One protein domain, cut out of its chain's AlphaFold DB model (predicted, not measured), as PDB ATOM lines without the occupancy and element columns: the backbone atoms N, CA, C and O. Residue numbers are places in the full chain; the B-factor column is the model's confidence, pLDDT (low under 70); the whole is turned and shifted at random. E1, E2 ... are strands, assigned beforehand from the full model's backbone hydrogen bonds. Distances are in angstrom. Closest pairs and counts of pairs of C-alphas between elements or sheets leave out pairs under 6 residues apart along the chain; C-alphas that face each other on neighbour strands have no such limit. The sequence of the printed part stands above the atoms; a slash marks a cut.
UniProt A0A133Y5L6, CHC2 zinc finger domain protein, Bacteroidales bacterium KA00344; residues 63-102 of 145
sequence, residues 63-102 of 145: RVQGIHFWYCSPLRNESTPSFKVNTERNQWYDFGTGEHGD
ATOM      1  N   ARG A  63     138.600 292.508 159.171       97.00
ATOM      2  CA  ARG A  63     140.058 292.699 159.152       97.00
ATOM      3  C   ARG A  63     140.786 291.363 159.259       97.00
ATOM      4  O   ARG A  63     140.436 290.539 160.095       97.00
ATOM      5  N   VAL A  64     141.862 291.192 158.496       97.75
ATOM      6  CA  VAL A  64     142.736 290.010 158.564       97.75
ATOM      7  C   VAL A  64     144.160 290.435 158.925       97.75
ATOM      8  O   VAL A  64     144.678 291.406 158.377       97.75
ATOM      9  N   GLN A  65     144.777 289.738 159.878       96.50
ATOM     10  CA  GLN A  65     146.130 289.994 160.383       96.50
ATOM     11  C   GLN A  65     146.853 288.665 160.628       96.50
ATOM     12  O   GLN A  65     146.733 288.067 161.699       96.50
ATOM     13  N   GLY A  66     147.598 288.188 159.629       96.81
ATOM     14  CA  GLY A  66     148.243 286.874 159.685       96.81
ATOM     15  C   GLY A  66     147.210 285.767 159.912       96.81
ATOM     16  O   GLY A  66     146.264 285.635 159.143       96.81
ATOM     17  N   ILE A  67     147.362 285.015 161.002       97.19
ATOM     18  CA  ILE A  67     146.444 283.935 161.403       97.19
ATOM     19  C   ILE A  67     145.161 284.431 162.095       97.19
ATOM     20  O   ILE A  67     144.334 283.626 162.521       97.19
ATOM     21  N   HIS A  68     145.005 285.744 162.291       98.19
ATOM     22  CA  HIS A  68     143.877 286.329 163.015       98.19
ATOM     23  C   HIS A  68     142.883 286.996 162.070       98.19
ATOM     24  O   HIS A  68     143.183 288.012 161.443       98.19
ATOM     25  N   PHE A  69     141.670 286.459 162.036       98.50
ATOM     26  CA  PHE A  69     140.553 286.991 161.269       98.50
ATOM     27  C   PHE A  69     139.571 287.642 162.236       98.50
ATOM     28  O   PHE A  69     139.129 287.017 163.196       98.50
ATOM     29  N   TRP A  70     139.259 288.908 162.000       98.31
ATOM     30  CA  TRP A  70     138.360 289.703 162.823       98.31
ATOM     31  C   TRP A  70     137.050 289.936 162.088       98.31
ATOM     32  O   TRP A  70     137.056 290.344 160.928       98.31
ATOM     33  N   TYR A  71     135.943 289.735 162.788       98.44
ATOM     34  CA  TYR A  71     134.578 289.874 162.297       98.44
ATOM     35  C   TYR A  71     133.803 290.807 163.226       98.44
ATOM     36  O   TYR A  71     134.102 290.884 164.422       98.44
ATOM     37  N   CYS A  72     132.783 291.477 162.690       97.56
ATOM     38  CA  CYS A  72     131.660 291.867 163.537       97.56
ATOM     39  C   CYS A  72     131.027 290.583 164.082       97.56
ATOM     40  O   CYS A  72     130.842 289.623 163.328       97.56
ATOM     41  N   SER A  73     130.770 290.546 165.384       97.00
ATOM     42  CA  SER A  73     130.343 289.355 166.094       97.00
ATOM     43  C   SER A  73     129.097 288.777 165.435       97.00
ATOM     44  O   SER A  73     128.086 289.464 165.326       97.00
ATOM     45  N   PRO A  74     129.135 287.511 164.993       95.44
ATOM     46  CA  PRO A  74     127.966 286.870 164.414       95.44
ATOM     47  C   PRO A  74     126.912 286.546 165.489       95.44
ATOM     48  O   PRO A  74     125.794 286.171 165.153       95.44
ATOM     49  N   LEU A  75     127.254 286.707 166.776       94.50
ATOM     50  CA  LEU A  75     126.407 286.391 167.929       94.50
ATOM     51  C   LEU A  75     125.490 287.552 168.344       94.50
ATOM     52  O   LEU A  75     124.560 287.360 169.125       94.50
ATOM     53  N   ARG A  76     125.767 288.775 167.879       93.81
ATOM     54  CA  ARG A  76     125.056 289.992 168.295       93.81
ATOM     55  C   ARG A  76     125.269 291.122 167.303       93.81
ATOM     56  O   ARG A  76     126.260 291.162 166.590       93.81
ATOM     57  N   ASN A  77     124.373 292.099 167.310       92.88
ATOM     58  CA  ASN A  77     124.522 293.253 166.439       92.88
ATOM     59  C   ASN A  77     125.610 294.204 166.967       92.88
ATOM     60  O   ASN A  77     125.486 294.736 168.071       92.88
ATOM     61  N   GLU A  78     126.662 294.431 166.182       93.06
ATOM     62  CA  GLU A  78     127.721 295.388 166.505       93.06
ATOM     63  C   GLU A  78     128.306 296.078 165.274       93.06
ATOM     64  O   GLU A  78     128.300 295.527 164.175       93.06
ATOM     65  N   SER A  79     128.858 297.276 165.488       91.88
ATOM     66  CA  SER A  79     129.527 298.057 164.437       91.88
ATOM     67  C   SER A  79     131.053 297.948 164.476       91.88
ATOM     68  O   SER A  79     131.707 298.178 163.463       91.88
ATOM     69  N   THR A  80     131.630 297.619 165.635       95.50
ATOM     70  CA  THR A  80     133.082 297.514 165.825       95.50
ATOM     71  C   THR A  80     133.465 296.041 165.931       95.50
ATOM     72  O   THR A  80     132.995 295.404 166.865       95.50
ATOM     73  N   PRO A  81     134.331 295.498 165.055       96.81
ATOM     74  CA  PRO A  81     134.705 294.085 165.084       96.81
ATOM     75  C   PRO A  81     135.343 293.654 166.408       96.81
ATOM     76  O   PRO A  81     136.415 294.148 166.771       96.81
ATOM     77  N   SER A  82     134.737 292.685 167.091       97.75
ATOM     78  CA  SER A  82     135.274 292.108 168.330       97.75
ATOM     79  C   SER A  82     135.377 290.585 168.307       97.75
ATOM     80  O   SER A  82     135.814 289.995 169.293       97.75
ATOM     81  N   PHE A  83     134.968 289.927 167.227       98.50
ATOM     82  CA  PHE A  83     135.015 288.476 167.123       98.50
ATOM     83  C   PHE A  83     136.273 288.055 166.377       98.50
ATOM     84  O   PHE A  83     136.474 288.429 165.222       98.50
ATOM     85  N   LYS A  84     137.141 287.286 167.034       98.56
ATOM     86  CA  LYS A  84     138.431 286.866 166.486       98.56
ATOM     87  C   LYS A  84     138.457 285.362 166.258       98.56
ATOM     88  O   LYS A  84     138.273 284.595 167.196       98.56
ATOM     89  N   VAL A  85     138.814 284.956 165.049       98.62
ATOM     90  CA  VAL A  85     139.154 283.577 164.691       98.62
ATOM     91  C   VAL A  85     140.668 283.465 164.550       98.62
ATOM     92  O   VAL A  85     141.298 284.267 163.861       98.62
ATOM     93  N   ASN A  86     141.264 282.483 165.219       98.44
ATOM     94  CA  ASN A  86     142.637 282.052 164.992       98.44
ATOM     95  C   ASN A  86     142.609 280.823 164.077       98.44
ATOM     96  O   ASN A  86     142.119 279.772 164.490       98.44
ATOM     97  N   THR A  87     143.129 280.957 162.857       97.44
ATOM     98  CA  THR A  87     143.088 279.895 161.840       97.44
ATOM     99  C   THR A  87     144.075 278.761 162.099       97.44
ATOM    100  O   THR A  87     143.786 277.628 161.741       97.44
ATOM    101  N   GLU A  88     145.196 279.020 162.774       96.62
ATOM    102  CA  GLU A  88     146.173 277.981 163.133       96.62
ATOM    103  C   GLU A  88     145.610 277.033 164.198       96.62
ATOM    104  O   GLU A  88     145.756 275.816 164.114       96.62
ATOM    105  N   ARG A  89     144.926 277.592 165.200       96.81
ATOM    106  CA  ARG A  89     144.294 276.813 166.276       96.81
ATOM    107  C   ARG A  89     142.879 276.350 165.937       96.81
ATOM    108  O   ARG A  89     142.321 275.568 166.699       96.81
ATOM    109  N   ASN A  90     142.299 276.868 164.855       97.75
ATOM    110  CA  ASN A  90     140.890 276.730 164.491       97.75
ATOM    111  C   ASN A  90     139.941 276.997 165.678       97.75
ATOM    112  O   ASN A  90     139.082 276.187 166.027       97.75
ATOM    113  N   GLN A  91     140.150 278.135 166.344       98.25
ATOM    114  CA  GLN A  91     139.401 278.547 167.534       98.25
ATOM    115  C   GLN A  91     138.934 279.991 167.411       98.25
ATOM    116  O   GLN A  91     139.625 280.828 166.823       98.25
ATOM    117  N   TRP A  92     137.790 280.292 168.015       98.69
ATOM    118  CA  TRP A  92     137.216 281.633 168.040       98.69
ATOM    119  C   TRP A  92     137.130 282.197 169.459       98.69
ATOM    120  O   TRP A  92     137.146 281.454 170.442       98.69
ATOM    121  N   TYR A  93     137.055 283.522 169.551       98.62
ATOM    122  CA  TYR A  93     136.837 284.273 170.784       98.62
ATOM    123  C   TYR A  93     136.045 285.552 170.471       98.62
ATOM    124  O   TYR A  93     136.488 286.340 169.629       98.62
ATOM    125  N   ASP A  94     134.915 285.787 171.141       98.12
ATOM    126  CA  ASP A  94     134.202 287.071 171.106       98.12
ATOM    127  C   ASP A  94     134.613 287.932 172.305       98.12
ATOM    128  O   ASP A  94     134.293 287.630 173.452       98.12
ATOM    129  N   PHE A  95     135.292 289.048 172.042       97.25
ATOM    130  CA  PHE A  95     135.696 289.988 173.088       97.25
ATOM    131  C   PHE A  95     134.525 290.742 173.737       97.25
ATOM    132  O   PHE A  95     134.709 291.296 174.817       97.25
ATOM    133  N   GLY A  96     133.341 290.767 173.118       95.44
ATOM    134  CA  GLY A  96     132.166 291.412 173.710       95.44
ATOM    135  C   GLY A  96     131.445 290.556 174.753       95.44
ATOM    136  O   GLY A  96     130.948 291.104 175.732       95.44
ATOM    137  N   THR A  97     131.392 289.234 174.566       94.75
ATOM    138  CA  THR A  97     130.717 288.305 175.497       94.75
ATOM    139  C   THR A  97     131.693 287.506 176.364       94.75
ATOM    140  O   THR A  97     131.313 287.016 177.423       94.75
ATOM    141  N   GLY A  98     132.953 287.372 175.937       96.88
ATOM    142  CA  GLY A  98     133.952 286.490 176.549       96.88
ATOM    143  C   GLY A  98     133.817 285.017 176.139       96.88
ATOM    144  O   GLY A  98     134.596 284.169 176.591       96.88
ATOM    145  N   GLU A  99     132.843 284.695 175.286       97.62
ATOM    146  CA  GLU A  99     132.636 283.344 174.775       97.62
ATOM    147  C   GLU A  99     133.716 282.956 173.765       97.62
ATOM    148  O   GLU A  99     134.307 283.794 173.079       97.62
ATOM    149  N   HIS A 100     134.003 281.661 173.705       98.12
ATOM    150  CA  HIS A 100     135.071 281.102 172.894       98.12
ATOM    151  C   HIS A 100     134.869 279.602 172.709       98.12
ATOM    152  O   HIS A 100     134.139 278.967 173.469       98.12
ATOM    153  N   GLY A 101     135.566 279.026 171.736       97.75
ATOM    154  CA  GLY A 101     135.546 277.584 171.535       97.75
ATOM    155  C   GLY A 101     136.060 277.155 170.172       97.75
ATOM    156  O   GLY A 101     136.750 277.907 169.475       97.75
ATOM    157  N   ASP A 102     135.737 275.917 169.815       97.69
ATOM    158  CA  ASP A 102     135.963 275.377 168.475       97.69
ATOM    159  C   ASP A 102     134.716 275.541 167.581       97.69
ATOM    160  O   ASP A 102     133.760 276.242 167.923       97.69
TER     161      ASP A 102
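This is residues 63 to 102 of the 145 residues of the protein "CHC2 zinc finger domain protein" of Bacteroidales bacterium KA00344 (UniProt A0A133Y5L6). Little regular structure: one small twisted sheet of four short strands, a meander, each the antiparallel neighbour of the one before, with loop 72 to 82 beyond one end of E2 and E3 and a tail folding back along E4. The 40 printed residues have no named helix; E1 E2 E3 E4 is the order along the chain and across the sheet, all strand, 15 residues. Compact: radius of gyration of the C-alphas 9.5 A, spans 26 by 20 by 12 A.

E1, residues 63 to 65, and E2, 68 to 71, form a hairpin; N 65 and O 68 are 2.8 A apart, within hydrogen-bond range, as are N 71 and O 83, 2.8 A, in hairpin E2 and E3, 83 to 86, and N 84 and O 93, 2.8 A, in hairpin E3 and E4, 91 to 94. Residues 92 to 93 pair antiparallel with 100 to 101.

From C-alpha 63 (140.058, 292.699, 159.152), E1 measures 6.8 A, E2 10.0 A, E3 10.2 A and E4 10.6 A, first to last C-alpha, ending at C-alpha 94 (134.202, 287.071, 171.106).

The farthest C-alphas, Asn 77 and Glu 88, are 26.7 A apart. The printed part has no cut; link E2 to E3 is long. No printed residue is under pLDDT 70.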